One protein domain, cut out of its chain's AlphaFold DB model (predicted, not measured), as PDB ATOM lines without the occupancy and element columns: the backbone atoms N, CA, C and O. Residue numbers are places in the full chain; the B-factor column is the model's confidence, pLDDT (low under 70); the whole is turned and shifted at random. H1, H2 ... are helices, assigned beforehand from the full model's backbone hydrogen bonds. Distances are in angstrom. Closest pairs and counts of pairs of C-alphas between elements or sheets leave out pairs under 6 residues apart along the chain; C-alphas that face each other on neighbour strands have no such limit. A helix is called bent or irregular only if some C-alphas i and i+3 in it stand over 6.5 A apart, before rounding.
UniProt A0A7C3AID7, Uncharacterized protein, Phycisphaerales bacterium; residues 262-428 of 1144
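This is residues 262 to 428 of the 1144 residues of an uncharacterized protein of Phycisphaerales bacterium (UniProt A0A7C3AID7). Four helices stand side by side in a loose, elongated up-and-down bundle, with long H1 and long H4 as one pair and shorter H2 and H3 on H1; H5 leads away from the bundle as an arm, and its residues 418 to 428 stick out. H2 touches only residues 267 to 282 of H1, and the long link of residues 301 to 313 runs from the last residue of H1 to the first of H2. The printed part has 167 residues with five named helices, in the order H1, H2, H3, H4, H5, and no named strand; the class is all helix. The whole is loose, with a radius of gyration of the C-alphas of 19.7 A and spans of 56 by 47 by 29 A.

The longest helix, H1, holds residues 266 to 300 and measures 50.3 A from C-alpha 266 at (130.734, 157.409, 54.417) to C-alpha 300 at (103.469, 159.365, 96.594). H4, residues 368 to 401, measures 48.5 A. H3, residues 336 to 359, measures 33.8 A and is irregular, but only just: C-alphas 352 and 355 are 6.6 A apart. H2 is residues 314 to 331, 26.0 A long. H5, residues 410 to 428, is 26.8 A long and ends at C-alpha 428, (113.591, 128.328, 66.743).

H1 and H3 are the hub, each touching three helices. H1 touches H4 at a shallow tilt of 8 degrees, opposite ways; their closest C-alphas, of Arg 266 and Ala 400, are 5.2 A apart. H1 and H2 form a helical hairpin at a shallow tilt of 6 degrees, closest at the C-alphas of Gly 275 and Val 323, 5.3 A. H1 and H3 touch and run the same way at 6 degrees, a shallow tilt, closest at the C-alphas of Ser 285 and Leu 355, 6.3 A. The hairpin of H3 and H4 touches through residues 351 to 359 and 378 to 389, with the C-alphas of Phe 359 and Cys 378 closest at 6.3 A. In the hairpin of H2 and H3, the closest C-alphas, of Leu 329 and Phe 339, are 6.8 A apart. H2 and H4 are apart, and H5 is apart from the other four helices. Every O i to N i+4 pair is within hydrogen-bond range in H1, H2, H4 and H5, against 13 of 20 in H3.

The two C-alphas farthest apart, of Ala 367 and Lys 412, are 58.1 A apart. Without residues 418 to 428, which stand free, the body spans 56 by 29 by 29 A. The printed part has no cut. The link from H1 to H2 is long, the one from H2 to H3 tight. The pLDDT is under 70 at residues 300 to 306 and 361 to 363.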
ATOM      1  N   ILE A 262     129.957 149.572  58.171       95.62
ATOM      2  CA  ILE A 262     131.198 149.313  57.422       95.62
ATOM      3  C   ILE A 262     130.923 148.982  55.949       95.62
ATOM      4  O   ILE A 262     131.808 149.161  55.131       95.62
ATOM      5  N   ALA A 263     129.731 148.566  55.538       95.69
ATOM      6  CA  ALA A 263     129.418 148.380  54.120       95.69
ATOM      7  C   ALA A 263     128.958 149.703  53.475       95.69
ATOM      8  O   ALA A 263     129.321 150.009  52.335       95.69
ATOM      9  N   LEU A 264     128.234 150.548  54.218       95.88
ATOM     10  CA  LEU A 264     127.630 151.793  53.728       95.88
ATOM     11  C   LEU A 264     128.650 152.869  53.304       95.88
ATOM     12  O   LEU A 264     129.708 153.007  53.921       95.88
ATOM     13  N   PRO A 265     128.380 153.679  52.261       95.69
ATOM     14  CA  PRO A 265     129.216 154.839  51.932       95.69
ATOM     15  C   PRO A 265     129.327 155.820  53.111       95.69
ATOM     16  O   PRO A 265     128.377 155.962  53.869       95.69
ATOM     17  N   ARG A 266     130.439 156.566  53.232       95.00
ATOM     18  CA  ARG A 266     130.734 157.409  54.417       95.00
ATOM     19  C   ARG A 266     129.585 158.332  54.848       95.00
ATOM     20  O   ARG A 266     129.296 158.413  56.036       95.00
ATOM     21  N   ARG A 267     128.911 158.999  53.900       95.38
ATOM     22  CA  ARG A 267     127.748 159.856  54.202       95.38
ATOM     23  C   ARG A 267     126.597 159.050  54.808       95.38
ATOM     24  O   ARG A 267     126.084 159.417  55.856       95.38
ATOM     25  N   TRP A 268     126.279 157.899  54.219       96.38
ATOM     26  CA  TRP A 268     125.288 156.974  54.766       96.38
ATOM     27  C   TRP A 268     125.689 156.419  56.135       96.38
ATOM     28  O   TRP A 268     124.827 156.313  56.996       96.38
ATOM     29  N   THR A 269     126.972 156.125  56.378       94.31
ATOM     30  CA  THR A 269     127.468 155.715  57.704       94.31
ATOM     31  C   THR A 269     127.201 156.792  58.756       94.31
ATOM     32  O   THR A 269     126.698 156.478  59.830       94.31
ATOM     33  N   VAL A 270     127.489 158.063  58.448       95.06
ATOM     34  CA  VAL A 270     127.247 159.184  59.374       95.06
ATOM     35  C   VAL A 270     125.758 159.420  59.603       95.06
ATOM     36  O   VAL A 270     125.349 159.562  60.751       95.06
ATOM     37  N   THR A 271     124.937 159.397  58.552       96.25
ATOM     38  CA  THR A 271     123.483 159.558  58.692       96.25
ATOM     39  C   THR A 271     122.840 158.402  59.450       96.25
ATOM     40  O   THR A 271     122.037 158.647  60.343       96.25
ATOM     41  N   ALA A 272     123.216 157.153  59.161       93.81
ATOM     42  CA  ALA A 272     122.717 155.995  59.897       93.81
ATOM     43  C   ALA A 272     123.173 156.030  61.362       93.81
ATOM     44  O   ALA A 272     122.349 155.879  62.260       93.81
ATOM     45  N   GLY A 273     124.461 156.289  61.619       92.25
ATOM     46  CA  GLY A 273     125.011 156.388  62.972       92.25
ATOM     47  C   GLY A 273     124.356 157.491  63.806       92.25
ATOM     48  O   GLY A 273     123.972 157.251  64.950       92.25
ATOM     49  N   ALA A 274     124.141 158.673  63.223       93.06
ATOM     50  CA  ALA A 274     123.423 159.767  63.873       93.06
ATOM     51  C   ALA A 274     121.935 159.449  64.087       93.06
ATOM     52  O   ALA A 274     121.395 159.742  65.148       93.06
ATOM     53  N   GLY A 275     121.275 158.791  63.130       93.88
ATOM     54  CA  GLY A 275     119.883 158.380  63.296       93.88
ATOM     55  C   GLY A 275     119.696 157.355  64.416       93.88
ATOM     56  O   GLY A 275     118.809 157.519  65.254       93.88
ATOM     57  N   PHE A 276     120.577 156.350  64.495       91.19
ATOM     58  CA  PHE A 276     120.601 155.399  65.610       91.19
ATOM     59  C   PHE A 276     120.881 156.088  66.946       91.19
ATOM     60  O   PHE A 276     120.217 155.778  67.935       91.19
ATOM     61  N   LEU A 277     121.818 157.041  66.973       91.06
ATOM     62  CA  LEU A 277     122.099 157.858  68.149       91.06
ATOM     63  C   LEU A 277     120.834 158.583  68.623       91.06
ATOM     64  O   LEU A 277     120.453 158.442  69.780       91.06
ATOM     65  N   TRP A 278     120.160 159.336  67.752       93.31
ATOM     66  CA  TRP A 278     119.010 160.151  68.152       93.31
ATOM     67  C   TRP A 278     117.824 159.298  68.614       93.31
ATOM     68  O   TRP A 278     117.230 159.598  69.650       93.31
ATOM     69  N   LEU A 279     117.518 158.203  67.909       92.50
ATOM     70  CA  LEU A 279     116.454 157.271  68.300       92.50
ATOM     71  C   LEU A 279     116.777 156.545  69.611       92.50
ATOM     72  O   LEU A 279     115.917 156.447  70.486       92.50
ATOM     73  N   GLY A 280     118.014 156.068  69.773       90.44
ATOM     74  CA  GLY A 280     118.452 155.373  70.982       90.44
ATOM     75  C   GLY A 280     118.424 156.276  72.213       90.44
ATOM     76  O   GLY A 280     117.937 155.878  73.271       90.44
ATOM     77  N   LEU A 281     118.877 157.521  72.071       90.00
ATOM     78  CA  LEU A 281     118.812 158.513  73.139       90.00
ATOM     79  C   LEU A 281     117.371 158.893  73.482       90.00
ATOM     80  O   LEU A 281     117.010 158.919  74.660       90.00
ATOM     81  N   TRP A 282     116.516 159.126  72.484       93.38
ATOM     82  CA  TRP A 282     115.097 159.362  72.746       93.38
ATOM     83  C   TRP A 282     114.481 158.194  73.524       93.38
ATOM     84  O   TRP A 282     113.865 158.430  74.565       93.38
ATOM     85  N   PHE A 283     114.733 156.950  73.106       91.38
ATOM     86  CA  PHE A 283     114.235 155.756  73.787       91.38
ATOM     87  C   PHE A 283     114.720 155.659  75.241       91.38
ATOM     88  O   PHE A 283     113.918 155.402  76.137       91.38
ATOM     89  N   LEU A 284     116.007 155.921  75.508       88.88
ATOM     90  CA  LEU A 284     116.544 155.956  76.875       88.88
ATOM     91  C   LEU A 284     115.868 157.041  77.724       88.88
ATOM     92  O   LEU A 284     115.513 156.783  78.873       88.88
ATOM     93  N   SER A 285     115.634 158.228  77.157       90.94
ATOM     94  CA  SER A 285     114.929 159.317  77.849       90.94
ATOM     95  C   SER A 285     113.460 158.978  78.134       90.94
ATOM     96  O   SER A 285     112.938 159.307  79.200       90.94
ATOM     97  N   TYR A 286     112.795 158.292  77.199       90.19
ATOM     98  CA  TYR A 286     111.413 157.846  77.329       90.19
ATOM     99  C   TYR A 286     111.300 156.770  78.412       90.19
ATOM    100  O   TYR A 286     110.476 156.890  79.315       90.19
ATOM    101  N   LYS A 287     112.194 155.770  78.385       87.81
ATOM    102  CA  LYS A 287     112.283 154.725  79.412       87.81
ATOM    103  C   LYS A 287     112.536 155.320  80.795       87.81
ATOM    104  O   LYS A 287     111.897 154.901  81.756       87.81
ATOM    105  N   PHE A 288     113.433 156.301  80.893       88.38
ATOM    106  CA  PHE A 288     113.681 157.010  82.143       88.38
ATOM    107  C   PHE A 288     112.424 157.712  82.656       88.38
ATOM    108  O   PHE A 288     112.080 157.523  83.812       88.38
ATOM    109  N   ARG A 289     111.695 158.462  81.816       86.50
ATOM    110  CA  ARG A 289     110.438 159.111  82.232       86.50
ATOM    111  C   ARG A 289     109.373 158.108  82.665       86.50
ATOM    112  O   ARG A 289     108.709 158.330  83.669       86.50
ATOM    113  N   ALA A 290     109.234 157.005  81.934       84.00
ATOM    114  CA  ALA A 290     108.312 155.932  82.285       84.00
ATOM    115  C   ALA A 290     108.635 155.332  83.665       84.00
ATOM    116  O   ALA A 290     107.742 155.198  84.498       84.00
ATOM    117  N   GLY A 291     109.911 155.022  83.921       83.06
ATOM    118  CA  GLY A 291     110.362 154.492  85.209       83.06
ATOM    119  C   GLY A 291     110.318 155.520  86.343       83.06
ATOM    120  O   GLY A 291     109.909 155.189  87.448       83.06
ATOM    121  N   PHE A 292     110.671 156.775  86.061       82.56
ATOM    122  CA  PHE A 292     110.586 157.885  87.008       82.56
ATOM    123  C   PHE A 292     109.148 158.090  87.484       82.56
ATOM    124  O   PHE A 292     108.915 158.142  88.687       82.56
ATOM    125  N   ASN A 293     108.185 158.140  86.557       79.88
ATOM    126  CA  ASN A 293     106.775 158.250  86.909       79.88
ATOM    127  C   ASN A 293     106.345 157.058  87.769       79.88
ATOM    128  O   ASN A 293     105.793 157.274  88.839       79.88
ATOM    129  N   ALA A 294     106.655 155.822  87.361       77.19
ATOM    130  CA  ALA A 294     106.297 154.631  88.132       77.19
ATOM    131  C   ALA A 294     106.838 154.665  89.575       77.19
ATOM    132  O   ALA A 294     106.083 154.416  90.510       77.19
ATOM    133  N   ASN A 295     108.106 155.044  89.761       71.12
ATOM    134  CA  ASN A 295     108.733 155.105  91.084       71.12
ATOM    135  C   ASN A 295     108.166 156.244  91.945       71.12
ATOM    136  O   ASN A 295     107.842 156.034  93.107       71.12
ATOM    137  N   VAL A 296     108.007 157.453  91.395       73.38
ATOM    138  CA  VAL A 296     107.444 158.595  92.143       73.38
ATOM    139  C   VAL A 296     106.000 158.321  92.575       73.38
ATOM    140  O   VAL A 296     105.604 158.720  93.667       73.38
ATOM    141  N   LEU A 297     105.229 157.606  91.753       71.06
ATOM    142  CA  LEU A 297     103.871 157.180  92.091       71.06
ATOM    143  C   LEU A 297     103.857 156.165  93.245       71.06
ATOM    144  O   LEU A 297     103.027 156.289  94.142       71.06
ATOM    145  N   GLU A 298     104.798 155.214  93.263       72.19
ATOM    146  CA  GLU A 298     104.952 154.242  94.358       72.19
ATOM    147  C   GLU A 298     105.283 154.935  95.695       72.19
ATOM    148  O   GLU A 298     104.770 154.534  96.737       72.19
ATOM    149  N   PHE A 299     106.044 156.037  95.669       70.94
ATOM    150  CA  PHE A 299     106.360 156.827  96.867       70.94
ATOM    151  C   PHE A 299     105.264 157.815  97.297       70.94
ATOM    152  O   PHE A 299     105.214 158.189  98.468       70.94
ATOM    153  N   GLY A 300     104.423 158.275  96.365       66.50
ATOM    154  CA  GLY A 300     103.469 159.365  96.594       66.50
ATOM    155  C   GLY A 300     102.024 158.944  96.873       66.50
ATOM    156  O   GLY A 300     101.228 159.795  97.259       66.50
ATOM    157  N   GLY A 301     101.643 157.683  96.640       66.88
ATOM    158  CA  GLY A 301     100.266 157.198  96.840       66.88
ATOM    159  C   GLY A 301      99.205 157.823  95.914       66.88
ATOM    160  O   GLY A 301      98.020 157.521  96.040       66.88
ATOM    161  N   VAL A 302      99.604 158.686  94.975       56.66
ATOM    162  CA  VAL A 302      98.709 159.326  94.003       56.66
ATOM    163  C   VAL A 302      98.544 158.399  92.793       56.66
ATOM    164  O   VAL A 302      99.525 157.864  92.285       56.66
ATOM    165  N   GLY A 303      97.301 158.190  92.347       48.78
ATOM    166  CA  GLY A 303      96.940 157.281  91.250       48.78
ATOM    167  C   GLY A 303      97.725 157.514  89.950       48.78
ATOM    168  O   GLY A 303      98.056 158.641  89.585       48.78
ATOM    169  N   GLY A 304      98.041 156.413  89.261       47.22
ATOM    170  CA  GLY A 304      99.088 156.352  88.248       47.22
ATOM    171  C   GLY A 304      98.826 157.100  86.941       47.22
ATOM    172  O   GLY A 304      97.935 156.746  86.176       47.22
ATOM    173  N   PHE A 305      99.706 158.047  86.608       61.47
ATOM    174  CA  PHE A 305      99.881 158.488  85.225       61.47
ATOM    175  C   PHE A 305     100.766 157.484  84.486       61.47
ATOM    176  O   PHE A 305     101.995 157.499  84.612       61.47
ATOM    177  N   ALA A 306     100.141 156.614  83.690       66.69
ATOM    178  CA  ALA A 306     100.874 155.854  82.688       66.69
ATOM    179  C   ALA A 306     101.630 156.844  81.780       66.69
ATOM    180  O   ALA A 306     101.061 157.873  81.395       66.69
ATOM    181  N   PRO A 307     102.911 156.591  81.449       70.31
ATOM    182  CA  PRO A 307     103.612 157.427  80.489       70.31
ATOM    183  C   PRO A 307     102.788 157.486  79.194       70.31
ATOM    184  O   PRO A 307     102.281 156.446  78.756       70.31
ATOM    185  N   PRO A 308     102.628 158.675  78.584       77.25
ATOM    186  CA  PRO A 308     101.906 158.791  77.328       77.25
ATOM    187  C   PRO A 308     102.555 157.858  76.307       77.25
ATOM    188  O   PRO A 308     103.783 157.768  76.250       77.25
ATOM    189  N   ALA A 309     101.737 157.150  75.525       84.06
ATOM    190  CA  ALA A 309     102.240 156.237  74.505       84.06
ATOM    191  C   ALA A 309     103.266 156.951  73.599       84.06
ATOM    192  O   ALA A 309     103.147 158.159  73.394       84.06
ATOM    193  N   PRO A 310     104.254 156.251  73.011       83.25
ATOM    194  CA  PRO A 310     105.332 156.899  72.258       83.25
ATOM    195  C   PRO A 310     104.872 157.877  71.164       83.25
ATOM    196  O   PRO A 310     105.529 158.883  70.922       83.25
ATOM    197  N   HIS A 311     103.720 157.614  70.540       85.69
ATOM    198  CA  HIS A 311     103.106 158.464  69.513       85.69
ATOM    199  C   HIS A 311     102.436 159.738  70.063       85.69
ATOM    200  O   HIS A 311     101.961 160.565  69.299       85.69
ATOM    201  N   HIS A 312     102.391 159.926  71.378       88.38
ATOM    202  CA  HIS A 312     101.987 161.178  72.018       88.38
ATOM    203  C   HIS A 312     103.194 162.023  72.457       88.38
ATOM    204  O   HIS A 312     103.025 163.147  72.927       88.38
ATOM    205  N   ASP A 313     104.421 161.517  72.305       89.00
ATOM    206  CA  ASP A 313     105.633 162.268  72.619       89.00
ATOM    207  C   ASP A 313     106.079 163.097  71.404       89.00
ATOM    208  O   ASP A 313     106.646 162.566  70.452       89.00
ATOM    209  N   ILE A 314     105.883 164.419  71.437       90.44
ATOM    210  CA  ILE A 314     106.294 165.323  70.343       90.44
ATOM    211  C   ILE A 314     107.781 165.187  69.973       90.44
ATOM    212  O   ILE A 314     108.158 165.375  68.814       90.44
ATOM    213  N   LEU A 315     108.637 164.802  70.929       89.81
ATOM    214  CA  LEU A 315     110.056 164.590  70.653       89.81
ATOM    215  C   LEU A 315     110.321 163.380  69.765       89.81
ATOM    216  O   LEU A 315     111.317 163.384  69.046       89.81
ATOM    217  N   PHE A 316     109.450 162.371  69.792       92.38
ATOM    218  CA  PHE A 316     109.555 161.234  68.888       92.38
ATOM    219  C   PHE A 316     109.470 161.710  67.434       92.38
ATOM    220  O   PHE A 316     110.366 161.435  66.637       92.38
ATOM    221  N   TYR A 317     108.451 162.510  67.108       93.50
ATOM    222  CA  TYR A 317     108.271 163.061  65.764       93.50
ATOM    223  C   TYR A 317     109.384 164.026  65.367       93.50
ATOM    224  O   TYR A 317     109.826 163.988  64.221       93.50
ATOM    225  N   LEU A 318     109.884 164.842  66.302       92.56
ATOM    226  CA  LEU A 318     111.050 165.691  66.051       92.56
ATOM    227  C   LEU A 318     112.277 164.848  65.678       92.56
ATOM    228  O   LEU A 318     112.929 165.131  64.675       92.56
ATOM    229  N   VAL A 319     112.579 163.793  66.441       92.62
ATOM    230  CA  VAL A 319     113.699 162.888  66.144       92.62
ATOM    231  C   VAL A 319     113.504 162.201  64.794       92.62
ATOM    232  O   VAL A 319     114.434 162.183  63.990       92.62
ATOM    233  N   VAL A 320     112.302 161.703  64.493       94.00
ATOM    234  CA  VAL A 320     111.984 161.102  63.186       94.00
ATOM    235  C   VAL A 320     112.172 162.112  62.049       94.00
ATOM    236  O   VAL A 320     112.805 161.786  61.044       94.00
ATOM    237  N   ALA A 321     111.704 163.352  62.207       95.19
ATOM    238  CA  ALA A 321     111.875 164.412  61.216       95.19
ATOM    239  C   ALA A 321     113.357 164.748  60.979       95.19
ATOM    240  O   ALA A 321     113.774 164.914  59.833       95.19
ATOM    241  N   LEU A 322     114.174 164.784  62.039       94.50
ATOM    242  CA  LEU A 322     115.622 164.978  61.934       94.50
ATOM    243  C   LEU A 322     116.299 163.813  61.200       94.50
ATOM    244  O   LEU A 322     117.143 164.041  60.334       94.50
ATOM    245  N   VAL A 323     115.901 162.565  61.473       95.25
ATOM    246  CA  VAL A 323     116.396 161.389  60.732       95.25
ATOM    247  C   VAL A 323     116.048 161.495  59.245       95.25
ATOM    248  O   VAL A 323     116.929 161.326  58.399       95.25
ATOM    249  N   ILE A 324     114.796 161.829  58.913       96.44
ATOM    250  CA  ILE A 324     114.344 162.017  57.525       96.44
ATOM    251  C   ILE A 324     115.152 163.125  56.843       96.44
ATOM    252  O   ILE A 324     115.641 162.930  55.730       96.44
ATOM    253  N   ALA A 325     115.355 164.261  57.512       96.12
ATOM    254  CA  ALA A 325     116.177 165.346  56.992       96.12
ATOM    255  C   ALA A 325     117.622 164.881  56.725       96.12
ATOM    256  O   ALA A 325     118.131 165.105  55.627       96.12
ATOM    257  N   GLY A 326     118.258 164.145  57.643       95.56
ATOM    258  CA  GLY A 326     119.583 163.549  57.426       95.56
ATOM    259  C   GLY A 326     119.649 162.624  56.198       95.56
ATOM    260  O   GLY A 326     120.605 162.688  55.416       95.56
ATOM    261  N   ILE A 327     118.607 161.812  55.976       96.31
ATOM    262  CA  ILE A 327     118.477 160.947  54.791       96.31
ATOM    263  C   ILE A 327     118.368 161.791  53.516       96.31
ATOM    264  O   ILE A 327     119.117 161.560  52.563       96.31
ATOM    265  N   VAL A 328     117.495 162.803  53.497       96.56
ATOM    266  CA  VAL A 328     117.318 163.702  52.343       96.56
ATOM    267  C   VAL A 328     118.627 164.411  51.993       96.56
ATOM    268  O   VAL A 328     118.994 164.470  50.818       96.56
ATOM    269  N   LEU A 329     119.368 164.905  52.990       95.81
ATOM    270  CA  LEU A 329     120.663 165.561  52.782       95.81
ATOM    271  C   LEU A 329     121.711 164.599  52.199       95.81
ATOM    272  O   LEU A 329     122.491 164.994  51.326       95.81
ATOM    273  N   THR A 330     121.704 163.331  52.622       95.19
ATOM    274  CA  THR A 330     122.563 162.287  52.042       95.19
ATOM    275  C   THR A 330     122.221 162.021  50.578       95.19
ATOM    276  O   THR A 330     123.119 162.013  49.731       95.19
ATOM    277  N   VAL A 331     120.932 161.848  50.264       95.88
ATOM    278  CA  VAL A 331     120.442 161.556  48.906       95.88
ATOM    279  C   VAL A 331     120.696 162.728  47.955       95.88
ATOM    280  O   VAL A 331     121.205 162.516  46.857       95.88
ATOM    281  N   LYS A 332     120.431 163.971  48.386       95.12
ATOM    282  CA  LYS A 332     120.642 165.193  47.582       95.12
ATOM    283  C   LYS A 332     122.112 165.552  47.349       95.12
ATOM    284  O   LYS A 332     122.402 166.513  46.644       95.12
ATOM    285  N   ARG A 333     123.048 164.798  47.931       92.94
ATOM    286  CA  ARG A 333     124.496 164.982  47.791       92.94
ATOM    287  C   ARG A 333     124.989 166.418  48.053       92.94
ATOM    288  O   ARG A 333     125.888 166.888  47.365       92.94
ATOM    289  N   ILE A 334     124.489 167.076  49.097       95.31
ATOM    290  CA  ILE A 334     124.931 168.430  49.492       95.31
ATOM    291  C   ILE A 334     126.455 168.524  49.743       95.31
ATOM    292  O   ILE A 334     127.138 167.502  49.862       95.31
ATOM    293  N   LYS A 335     127.005 169.742  49.852       94.69
ATOM    294  CA  LYS A 335     128.426 169.959  50.194       94.69
ATOM    295  C   LYS A 335     128.776 169.282  51.530       94.69
ATOM    296  O   LYS A 335     128.008 169.386  52.485       94.69
ATOM    297  N   ASP A 336     129.935 168.620  51.595       91.56
ATOM    298  CA  ASP A 336     130.370 167.843  52.771       91.56
ATOM    299  C   ASP A 336     130.377 168.680  54.059       91.56
ATOM    300  O   ASP A 336     129.926 168.219  55.102       91.56
ATOM    301  N   GLU A 337     130.817 169.935  53.984       92.56
ATOM    302  CA  GLU A 337     130.855 170.860  55.125       92.56
ATOM    303  C   GLU A 337     129.470 171.095  55.732       92.56
ATOM    304  O   GLU A 337     129.305 170.999  56.948       92.56
ATOM    305  N   LEU A 338     128.460 171.342  54.891       92.94
ATOM    306  CA  LEU A 338     127.073 171.521  55.329       92.94
ATOM    307  C   LEU A 338     126.495 170.216  55.875       92.94
ATOM    308  O   LEU A 338     125.782 170.222  56.875       92.94
ATOM    309  N   PHE A 339     126.845 169.089  55.252       94.81
ATOM    310  CA  PHE A 339     126.419 167.766  55.690       94.81
ATOM    311  C   PHE A 339     126.918 167.422  57.096       94.81
ATOM    312  O   PHE A 339     126.121 167.047  57.959       94.81
ATOM    313  N   TYR A 340     128.220 167.559  57.352       92.81
ATOM    314  CA  TYR A 340     128.786 167.254  58.666       92.81
ATOM    315  C   TYR A 340     128.385 168.299  59.708       92.81
ATOM    316  O   TYR A 340     128.053 167.922  60.832       92.81
ATOM    317  N   THR A 341     128.330 169.584  59.332       92.56
ATOM    318  CA  THR A 341     127.835 170.651  60.214       92.56
ATOM    319  C   THR A 341     126.409 170.364  60.665       92.56
ATOM    320  O   THR A 341     126.154 170.443  61.858       92.56
ATOM    321  N   TYR A 342     125.505 169.940  59.772       94.38
ATOM    322  CA  TYR A 342     124.146 169.540  60.148       94.38
ATOM    323  C   TYR A 342     124.143 168.422  61.202       94.38
ATOM    324  O   TYR A 342     123.530 168.569  62.252       94.38
ATOM    325  N   HIS A 343     124.866 167.321  60.974       93.88
ATOM    326  CA  HIS A 343     124.845 166.187  61.906       93.88
ATOM    327  C   HIS A 343     125.453 166.540  63.272       93.88
ATOM    328  O   HIS A 343     124.933 166.098  64.297       93.88
ATOM    329  N   ILE A 344     126.507 167.360  63.310       91.50
ATOM    330  CA  ILE A 344     127.099 167.862  64.560       91.50
ATOM    331  C   ILE A 344     126.128 168.827  65.255       91.50
ATOM    332  O   ILE A 344     125.822 168.648  66.434       91.50
ATOM    333  N   ALA A 345     125.606 169.808  64.516       89.19
ATOM    334  CA  ALA A 345     124.713 170.845  65.021       89.19
ATOM    335  C   ALA A 345     123.330 170.323  65.415       89.19
ATOM    336  O   ALA A 345     122.652 170.996  66.171       89.19
ATOM    337  N   VAL A 346     122.901 169.150  64.946       90.62
ATOM    338  CA  VAL A 346     121.685 168.478  65.427       90.62
ATOM    339  C   VAL A 346     122.000 167.571  66.614       90.62
ATOM    340  O   VAL A 346     121.288 167.602  67.614       90.62
ATOM    341  N   SER A 347     123.091 166.800  66.554       87.56
ATOM    342  CA  SER A 347     123.432 165.859  67.629       87.56
ATOM    343  C   SER A 347     123.733 166.560  68.949       87.56
ATOM    344  O   SER A 347     123.361 166.041  69.996       87.56
ATOM    345  N   VAL A 348     124.368 167.736  68.920       86.06
ATOM    346  CA  VAL A 348     124.731 168.473  70.139       86.06
ATOM    347  C   VAL A 348     123.500 169.071  70.851       86.06
ATOM    348  O   VAL A 348     123.346 168.793  72.039       86.06
ATOM    349  N   PRO A 349     122.579 169.813  70.202       81.12
ATOM    350  CA  PRO A 349     121.374 170.338  70.851       81.12
ATOM    351  C   PRO A 349     120.344 169.268  71.217       81.12
ATOM    352  O   PRO A 349     119.767 169.343  72.300       81.12
ATOM    353  N   VAL A 350     120.134 168.247  70.370       79.31
ATOM    354  CA  VAL A 350     119.242 167.118  70.705       79.31
ATOM    355  C   VAL A 350     119.738 166.417  71.971       79.31
ATOM    356  O   VAL A 350     118.943 166.127  72.865       79.31
ATOM    357  N   PHE A 351     121.056 166.212  72.082       78.69
ATOM    358  CA  PHE A 351     121.689 165.661  73.275       78.69
ATOM    359  C   PHE A 351     121.583 166.598  74.490       78.69
ATOM    360  O   PHE A 351     120.997 166.197  75.492       78.69
ATOM    361  N   LEU A 352     122.128 167.820  74.409       76.12
ATOM    362  CA  LEU A 352     122.310 168.721  75.558       76.12
ATOM    363  C   LEU A 352     121.024 169.405  76.024       76.12
ATOM    364  O   LEU A 352     120.795 169.513  77.225       76.12
ATOM    365  N   VAL A 353     120.210 169.907  75.097       70.56
ATOM    366  CA  VAL A 353     119.130 170.852  75.426       70.56
ATOM    367  C   VAL A 353     117.812 170.129  75.656       70.56
ATOM    368  O   VAL A 353     117.068 170.471  76.568       70.56
ATOM    369  N   ILE A 354     117.514 169.120  74.841       76.25
ATOM    370  CA  ILE A 354     116.164 168.555  74.789       76.25
ATOM    371  C   ILE A 354     116.072 167.267  75.608       76.25
ATOM    372  O   ILE A 354     115.199 167.124  76.465       76.25
ATOM    373  N   LEU A 355     116.956 166.308  75.341       78.94
ATOM    374  CA  LEU A 355     116.840 164.978  75.928       78.94
ATOM    375  C   LEU A 355     117.533 164.875  77.291       78.94
ATOM    376  O   LEU A 355     116.956 164.277  78.196       78.94
ATOM    377  N   LEU A 356     118.704 165.500  77.488       79.12
ATOM    378  CA  LEU A 356     119.356 165.517  78.805       79.12
ATOM    379  C   LEU A 356     118.524 166.289  79.847       79.12
ATOM    380  O   LEU A 356     118.431 165.862  80.996       79.12
ATOM    381  N   ALA A 357     117.829 167.354  79.433       83.62
ATOM    382  CA  ALA A 357     116.914 168.100  80.299       83.62
ATOM    383  C   ALA A 357     115.762 167.237  80.852       83.62
ATOM    384  O   ALA A 357     115.230 167.534  81.920       83.62
ATOM    385  N   ARG A 358     115.402 166.121  80.192       84.69
ATOM    386  CA  ARG A 358     114.397 165.177  80.716       84.69
ATOM    387  C   ARG A 358     114.842 164.455  81.984       84.69
ATOM    388  O   ARG A 358     113.979 163.929  82.677       84.69
ATOM    389  N   PHE A 359     116.140 164.441  82.276       79.94
ATOM    390  CA  PHE A 359     116.712 163.816  83.464       79.94
ATOM    391  C   PHE A 359     116.902 164.792  84.636       79.94
ATOM    392  O   PHE A 359     117.560 164.426  85.608       79.94
ATOM    393  N   LEU A 360     116.372 166.019  84.557       78.56
ATOM    394  CA  LEU A 360     116.386 167.010  85.640       78.56
ATOM    395  C   LEU A 360     114.992 167.095  86.288       78.56
ATOM    396  O   LEU A 360     114.212 167.999  85.965       78.56
ATOM    397  N   PRO A 361     114.617 166.140  87.158       66.88
ATOM    398  CA  PRO A 361     113.295 166.151  87.760       66.88
ATOM    399  C   PRO A 361     113.111 167.346  88.697       66.88
ATOM    400  O   PRO A 361     113.978 167.673  89.502       66.88
ATOM    401  N   HIS A 362     111.936 167.969  88.626       65.62
ATOM    402  CA  HIS A 362     111.460 168.928  89.623       65.62
ATOM    403  C   HIS A 362     110.637 168.181  90.684       65.62
ATOM    404  O   HIS A 362     109.422 168.335  90.757       65.62
ATOM    405  N   ALA A 363     111.282 167.329  91.484       66.38
ATOM    406  CA  ALA A 363     110.622 166.661  92.606       66.38
ATOM    407  C   ALA A 363     110.669 167.575  93.842       66.38
ATOM    408  O   ALA A 363     111.658 167.601  94.572       66.38
ATOM    409  N   ARG A 364     109.621 168.382  94.046       74.00
ATOM    410  CA  ARG A 364     109.427 169.157  95.282       74.00
ATOM    411  C   ARG A 364     108.564 168.337  96.245       74.00
ATOM    412  O   ARG A 364     107.524 167.842  95.829       74.00
ATOM    413  N   GLY A 365     108.979 168.219  97.507       75.62
ATOM    414  CA  GLY A 365     108.159 167.633  98.579       75.62
ATOM    415  C   GLY A 365     108.392 166.154  98.922       75.62
ATOM    416  O   GLY A 365     107.640 165.627  99.732       75.62
ATOM    417  N   LEU A 366     109.408 165.484  98.364       78.00
ATOM    418  CA  LEU A 366     109.806 164.137  98.812       78.00
ATOM    419  C   LEU A 366     110.643 164.199 100.097       78.00
ATOM    420  O   LEU A 366     111.392 165.157 100.309       78.00
ATOM    421  N   ALA A 367     110.561 163.155 100.924       83.81
ATOM    422  CA  ALA A 367     111.438 163.000 102.082       83.81
ATOM    423  C   ALA A 367     112.910 162.846 101.651       83.81
ATOM    424  O   ALA A 367     113.202 162.377 100.549       83.81
ATOM    425  N   THR A 368     113.856 163.202 102.527       84.38
ATOM    426  CA  THR A 368     115.302 163.202 102.223       84.38
ATOM    427  C   THR A 368     115.813 161.848 101.716       84.38
ATOM    428  O   THR A 368     116.605 161.815 100.776       84.38
ATOM    429  N   GLU A 369     115.340 160.738 102.290       81.06
ATOM    430  CA  GLU A 369     115.735 159.380 101.884       81.06
ATOM    431  C   GLU A 369     115.207 159.019 100.490       81.06
ATOM    432  O   GLU A 369     115.982 158.639  99.614       81.06
ATOM    433  N   GLN A 370     113.915 159.253 100.233       80.44
ATOM    434  CA  GLN A 370     113.303 159.055  98.913       80.44
ATOM    435  C   GLN A 370     113.989 159.914  97.843       80.44
ATOM    436  O   GLN A 370     114.205 159.481  96.713       80.44
ATOM    437  N   MET A 371     114.382 161.138  98.207       81.69
ATOM    438  CA  MET A 371     115.118 162.029  97.320       81.69
ATOM    439  C   MET A 371     116.530 161.504  97.023       81.69
ATOM    440  O   MET A 371     117.013 161.662  95.903       81.69
ATOM    441  N   ALA A 372     117.197 160.858  97.984       82.19
ATOM    442  CA  ALA A 372     118.499 160.229  97.769       82.19
ATOM    443  C   ALA A 372     118.403 159.040  96.796       82.19
ATOM    444  O   ALA A 372     119.183 158.974  95.844       82.19
ATOM    445  N   GLU A 373     117.413 158.160  96.968       80.25
ATOM    446  CA  GLU A 373     117.154 157.043  96.045       80.25
ATOM    447  C   GLU A 373     116.799 157.537  94.638       80.25
ATOM    448  O   GLU A 373     117.350 157.062  93.639       80.25
ATOM    449  N   LEU A 374     115.939 158.556  94.548       82.44
ATOM    450  CA  LEU A 374     115.565 159.174  93.282       82.44
ATOM    451  C   LEU A 374     116.770 159.815  92.585       82.44
ATOM    452  O   LEU A 374     116.946 159.643  91.378       82.44
ATOM    453  N   ASN A 375     117.627 160.514  93.331       83.25
ATOM    454  CA  ASN A 375     118.856 161.103  92.804       83.25
ATOM    455  C   ASN A 375     119.836 160.030  92.319       83.25
ATOM    456  O   ASN A 375     120.432 160.199  91.255       83.25
ATOM    457  N   ALA A 376     119.976 158.915  93.041       81.06
ATOM    458  CA  ALA A 376     120.796 157.785  92.611       81.06
ATOM    459  C   ALA A 376     120.257 157.163  91.311       81.06
ATOM    460  O   ALA A 376     121.018 156.939  90.365       81.06
ATOM    461  N   TYR A 377     118.937 156.971  91.217       82.94
ATOM    462  CA  TYR A 377     118.271 156.513  89.996       82.94
ATOM    463  C   TYR A 377     118.486 157.486  88.824       82.94
ATOM    464  O   TYR A 377     118.835 157.060  87.719       82.94
ATOM    465  N   CYS A 378     118.333 158.795  89.046       84.38
ATOM    466  CA  CYS A 378     118.559 159.824  88.026       84.38
ATOM    467  C   CYS A 378     120.014 159.847  87.561       84.38
ATOM    468  O   CYS A 378     120.265 159.782  86.358       84.38
ATOM    469  N   ALA A 379     120.967 159.864  88.493       82.38
ATOM    470  CA  ALA A 379     122.393 159.853  88.190       82.38
ATOM    471  C   ALA A 379     122.786 158.607  87.382       82.38
ATOM    472  O   ALA A 379     123.504 158.718  86.388       82.38
ATOM    473  N   HIS A 380     122.265 157.431  87.749       81.88
ATOM    474  CA  HIS A 380     122.504 156.193  87.009       81.88
ATOM    475  C   HIS A 380     122.009 156.279  85.556       81.88
ATOM    476  O   HIS A 380     122.727 155.915  84.624       81.88
ATOM    477  N   ASN A 381     120.797 156.793  85.338       84.44
ATOM    478  CA  ASN A 381     120.229 156.898  83.995       84.44
ATOM    479  C   ASN A 381     120.887 158.005  83.152       84.44
ATOM    480  O   ASN A 381     121.142 157.786  81.968       84.44
ATOM    481  N   GLN A 382     121.230 159.153  83.747       84.19
ATOM    482  CA  GLN A 382     122.010 160.214  83.092       84.19
ATOM    483  C   GLN A 382     123.361 159.690  82.615       84.19
ATOM    484  O   GLN A 382     123.785 159.938  81.488       84.19
ATOM    485  N   LEU A 383     124.029 158.921  83.465       81.12
ATOM    486  CA  LEU A 383     125.300 158.309  83.149       81.12
ATOM    487  C   LEU A 383     125.185 157.320  81.983       81.12
ATOM    488  O   LEU A 383     125.949 157.417  81.024       81.12
ATOM    489  N   MET A 384     124.211 156.406  82.033       80.31
ATOM    490  CA  MET A 384     123.936 155.473  80.933       80.31
ATOM    491  C   MET A 384     123.671 156.217  79.622       80.31
ATOM    492  O   MET A 384     124.157 155.816  78.564       80.31
ATOM    493  N   TYR A 385     122.947 157.330  79.698       85.44
ATOM    494  CA  TYR A 385     122.643 158.193  78.568       85.44
ATOM    495  C   TYR A 385     123.901 158.867  77.982       85.44
ATOM    496  O   TYR A 385     124.121 158.818  76.770       85.44
ATOM    497  N   VAL A 386     124.776 159.431  78.824       83.62
ATOM    498  CA  VAL A 386     126.059 160.033  78.403       83.62
ATOM    499  C   VAL A 386     126.988 158.989  77.784       83.62
ATOM    500  O   VAL A 386     127.584 159.239  76.736       83.62
ATOM    501  N   VAL A 387     127.091 157.805  78.394       80.44
ATOM    502  CA  VAL A 387     127.909 156.701  77.874       80.44
ATOM    503  C   VAL A 387     127.379 156.232  76.520       80.44
ATOM    504  O   VAL A 387     128.168 156.079  75.589       80.44
ATOM    505  N   ALA A 388     126.060 156.068  76.367       83.06
ATOM    506  CA  ALA A 388     125.444 155.694  75.094       83.06
ATOM    507  C   ALA A 388     125.705 156.739  73.996       83.06
ATOM    508  O   ALA A 388     126.041 156.370  72.866       83.06
ATOM    509  N   PHE A 389     125.615 158.034  74.333       87.75
ATOM    510  CA  PHE A 389     125.955 159.122  73.414       87.75
ATOM    511  C   PHE A 389     127.422 159.050  72.983       87.75
ATOM    512  O   PHE A 389     127.711 158.956  71.789       87.75
ATOM    513  N   ALA A 390     128.349 159.032  73.945       84.31
ATOM    514  CA  ALA A 390     129.783 159.019  73.673       84.31
ATOM    515  C   ALA A 390     130.207 157.777  72.873       84.31
ATOM    516  O   ALA A 390     130.955 157.898  71.900       84.31
ATOM    517  N   ALA A 391     129.688 156.599  73.231       81.44
ATOM    518  CA  ALA A 391     129.978 155.349  72.540       81.44
ATOM    519  C   ALA A 391     129.482 155.372  71.089       81.44
ATOM    520  O   ALA A 391     130.235 155.025  70.180       81.44
ATOM    521  N   THR A 392     128.251 155.826  70.847       86.19
ATOM    522  CA  THR A 392     127.658 155.827  69.499       86.19
ATOM    523  C   THR A 392     128.288 156.895  68.601       86.19
ATOM    524  O   THR A 392     128.579 156.623  67.433       86.19
ATOM    525  N   VAL A 393     128.575 158.091  69.135       87.31
ATOM    526  CA  VAL A 393     129.316 159.140  68.411       87.31
ATOM    527  C   VAL A 393     130.726 158.660  68.079       87.31
ATOM    528  O   VAL A 393     131.133 158.713  66.917       87.31
ATOM    529  N   GLY A 394     131.456 158.137  69.070       84.88
ATOM    530  CA  GLY A 394     132.800 157.597  68.876       84.88
ATOM    531  C   GLY A 394     132.818 156.489  67.826       84.88
ATOM    532  O   GLY A 394     133.629 156.526  66.904       84.88
ATOM    533  N   LEU A 395     131.868 155.557  67.899       86.75
ATOM    534  CA  LEU A 395     131.721 154.472  66.935       86.75
ATOM    535  C   LEU A 395     131.419 154.978  65.519       86.75
ATOM    536  O   LEU A 395     132.025 154.504  64.557       86.75
ATOM    537  N   THR A 396     130.526 155.958  65.378       87.94
ATOM    538  CA  THR A 396     130.173 156.555  64.078       87.94
ATOM    539  C   THR A 396     131.377 157.257  63.454       87.94
ATOM    540  O   THR A 396     131.679 157.054  62.280       87.94
ATOM    541  N   ILE A 397     132.121 158.033  64.245       86.94
ATOM    542  CA  ILE A 397     133.346 158.705  63.791       86.94
ATOM    543  C   ILE A 397     134.392 157.668  63.369       86.94
ATOM    544  O   ILE A 397     134.964 157.764  62.283       86.94
ATOM    545  N   VAL A 398     134.623 156.654  64.205       85.44
ATOM    546  CA  VAL A 398     135.621 155.612  63.950       85.44
ATOM    547  C   VAL A 398     135.284 154.832  62.677       85.44
ATOM    548  O   VAL A 398     136.151 154.672  61.816       85.44
ATOM    549  N   THR A 399     134.031 154.406  62.507       88.38
ATOM    550  CA  THR A 399     133.576 153.666  61.315       88.38
ATOM    551  C   THR A 399     133.596 154.520  60.047       88.38
ATOM    552  O   THR A 399     134.024 154.032  59.001       88.38
ATOM    553  N   ALA A 400     133.225 155.801  60.122       88.75
ATOM    554  CA  ALA A 400     133.240 156.701  58.970       88.75
ATOM    555  C   ALA A 400     134.666 157.065  58.510       88.75
ATOM    556  O   ALA A 400     134.939 157.095  57.306       88.75
ATOM    557  N   LEU A 401     135.584 157.328  59.449       87.00
ATOM    558  CA  LEU A 401     136.944 157.787  59.142       87.00
ATOM    559  C   LEU A 401     137.915 156.647  58.816       87.00
ATOM    560  O   LEU A 401     138.794 156.817  57.971       87.00
ATOM    561  N   TYR A 402     137.765 155.487  59.461       86.31
ATOM    562  CA  TYR A 402     138.716 154.374  59.356       86.31
ATOM    563  C   TYR A 402     138.138 153.144  58.655       86.31
ATOM    564  O   TYR A 402     138.678 152.052  58.802       86.31
ATOM    565  N   LYS A 403     137.085 153.323  57.854       88.88
ATOM    566  CA  LYS A 403     136.370 152.260  57.134       88.88
ATOM    567  C   LYS A 403     137.291 151.227  56.463       88.88
ATOM    568  O   LYS A 403     137.160 150.031  56.693       88.88
ATOM    569  N   ASP A 404     138.300 151.698  55.731       89.19
ATOM    570  CA  ASP A 404     139.240 150.853  54.972       89.19
ATOM    571  C   ASP A 404     140.179 150.016  55.864       89.19
ATOM    572  O   ASP A 404     140.906 149.136  55.397       89.19
ATOM    573  N   ARG A 405     140.195 150.304  57.171       89.25
ATOM    574  CA  ARG A 405     140.956 149.573  58.185       89.25
ATOM    575  C   ARG A 405     140.149 148.462  58.837       89.25
ATOM    576  O   ARG A 405     140.764 147.702  59.581       89.25
ATOM    577  N   PHE A 406     138.844 148.352  58.591       93.31
ATOM    578  CA  PHE A 406     138.016 147.304  59.183       93.31
ATOM    579  C   PHE A 406     137.885 146.081  58.273       93.31
ATOM    580  O   PHE A 406     138.040 146.163  57.052       93.31
ATOM    581  N   ALA A 407     137.655 144.922  58.888       94.38
ATOM    582  CA  ALA A 407     137.204 143.735  58.182       94.38
ATOM    583  C   ALA A 407     135.752 143.957  57.729       94.38
ATOM    584  O   ALA A 407     134.931 144.464  58.493       94.38
ATOM    585  N   ASP A 408     135.457 143.608  56.481       94.12
ATOM    586  CA  ASP A 408     134.154 143.826  55.861       94.12
ATOM    587  C   ASP A 408     133.687 142.530  55.192       94.12
ATOM    588  O   ASP A 408     134.454 141.903  54.461       94.12
ATOM    589  N   ILE A 409     132.435 142.151  55.448       96.50
ATOM    590  CA  ILE A 409     131.748 141.023  54.800       96.50
ATOM    591  C   ILE A 409     130.965 141.460  53.551       96.50
ATOM    592  O   ILE A 409     130.358 140.634  52.861       96.50
ATOM    593  N   GLY A 410     130.967 142.762  53.259       96.38
ATOM    594  CA  GLY A 410     130.242 143.396  52.172       96.38
ATOM    595  C   GLY A 410     128.727 143.380  52.375       96.38
ATOM    596  O   GLY A 410     128.184 142.718  53.261       96.38
ATOM    597  N   MET A 411     128.003 144.070  51.490       96.50
ATOM    598  CA  MET A 411     126.536 144.137  51.568       96.50
ATOM    599  C   MET A 411     125.873 142.759  51.408       96.50
ATOM    600  O   MET A 411     124.876 142.474  52.063       96.50
ATOM    601  N   LYS A 412     126.462 141.864  50.598       96.75
ATOM    602  CA  LYS A 412     126.000 140.467  50.494       96.75
ATOM    603  C   LYS A 412     126.045 139.769  51.853       96.75
ATOM    604  O   LYS A 412     125.097 139.081  52.210       96.75
ATOM    605  N   GLY A 413     127.117 139.968  52.622       97.19
ATOM    606  CA  GLY A 413     127.223 139.406  53.961       97.19
ATOM    607  C   GLY A 413     126.236 140.001  54.945       97.19
ATOM    608  O   GLY A 413     125.627 139.251  55.692       97.19
ATOM    609  N   VAL A 414     125.988 141.308  54.884       97.75
ATOM    610  CA  VAL A 414     124.952 141.968  55.694       97.75
ATOM    611  C   VAL A 414     123.563 141.373  55.420       97.75
ATOM    612  O   VAL A 414     122.841 141.050  56.364       97.75
ATOM    613  N   VAL A 415     123.213 141.155  54.146       97.75
ATOM    614  CA  VAL A 415     121.953 140.497  53.753       97.75
ATOM    615  C   VAL A 415     121.903 139.052  54.248       97.75
ATOM    616  O   VAL A 415     120.887 138.645  54.805       97.75
ATOM    617  N   HIS A 416     122.992 138.285  54.114       98.00
ATOM    618  CA  HIS A 416     123.061 136.928  54.665       98.00
ATOM    619  C   HIS A 416     122.903 136.911  56.189       98.00
ATOM    620  O   HIS A 416     122.157 136.080  56.688       98.00
ATOM    621  N   THR A 417     123.534 137.829  56.926       98.06
ATOM    622  CA  THR A 417     123.377 137.949  58.383       98.06
ATOM    623  C   THR A 417     121.921 138.214  58.762       98.06
ATOM    624  O   THR A 417     121.398 137.544  59.650       98.06
ATOM    625  N   ALA A 418     121.246 139.144  58.075       97.94
ATOM    626  CA  ALA A 418     119.830 139.427  58.312       97.94
ATOM    627  C   ALA A 418     118.943 138.213  57.996       97.94
ATOM    628  O   ALA A 418     118.127 137.818  58.827       97.94
ATOM    629  N   ALA A 419     119.139 137.587  56.830       98.00
ATOM    630  CA  ALA A 419     118.380 136.413  56.410       98.00
ATOM    631  C   ALA A 419     118.564 135.241  57.385       98.00
ATOM    632  O   ALA A 419     117.582 134.650  57.821       98.00
ATOM    633  N   VAL A 420     119.803 134.948  57.787       98.25
ATOM    634  CA  VAL A 420     120.116 133.916  58.782       98.25
ATOM    635  C   VAL A 420     119.473 134.234  60.127       98.25
ATOM    636  O   VAL A 420     118.909 133.334  60.735       98.25
ATOM    637  N   GLY A 421     119.514 135.490  60.584       97.69
ATOM    638  CA  GLY A 421     118.865 135.900  61.831       97.69
ATOM    639  C   GLY A 421     117.353 135.659  61.810       97.69
ATOM    640  O   GLY A 421     116.817 135.072  62.747       97.69
ATOM    641  N   VAL A 422     116.679 136.042  60.720       97.88
ATOM    642  CA  VAL A 422     115.234 135.818  60.536       97.88
ATOM    643  C   VAL A 422     114.911 134.326  60.451       97.88
ATOM    644  O   VAL A 422     114.030 133.852  61.163       97.88
ATOM    645  N   VAL A 423     115.639 133.570  59.623       98.44
ATOM    646  CA  VAL A 423     115.413 132.126  59.452       98.44
ATOM    647  C   VAL A 423     115.679 131.374  60.754       98.44
ATOM    648  O   VAL A 423     114.879 130.524  61.125       98.44
ATOM    649  N   ALA A 424     116.751 131.701  61.482       98.19
ATOM    650  CA  ALA A 424     117.048 131.096  62.778       98.19
ATOM    651  C   ALA A 424     115.962 131.407  63.818       98.19
ATOM    652  O   ALA A 424     115.569 130.511  64.559       98.19
ATOM    653  N   PHE A 425     115.444 132.642  63.851       97.69
ATOM    654  CA  PHE A 425     114.337 133.016  64.735       97.69
ATOM    655  C   PHE A 425     113.074 132.209  64.420       97.69
ATOM    656  O   PHE A 425     112.556 131.516  65.294       97.69
ATOM    657  N   VAL A 426     112.630 132.209  63.160       97.75
ATOM    658  CA  VAL A 426     111.449 131.448  62.728       97.75
ATOM    659  C   VAL A 426     111.632 129.952  62.996       97.75
ATOM    660  O   VAL A 426     110.748 129.319  63.566       97.75
ATOM    661  N   ALA A 427     112.797 129.387  62.669       98.00
ATOM    662  CA  ALA A 427     113.091 127.981  62.922       98.00
ATOM    663  C   ALA A 427     113.092 127.649  64.422       98.00
ATOM    664  O   ALA A 427     112.565 126.610  64.799       98.00
ATOM    665  N   SER A 428     113.614 128.530  65.285       97.44
ATOM    666  CA  SER A 428     113.591 128.328  66.743       97.44
ATOM    667  C   SER A 428     112.178 128.338  67.333       97.44
ATOM    668  O   SER A 428     111.926 127.636  68.304       97.44
TER     669      SER A 428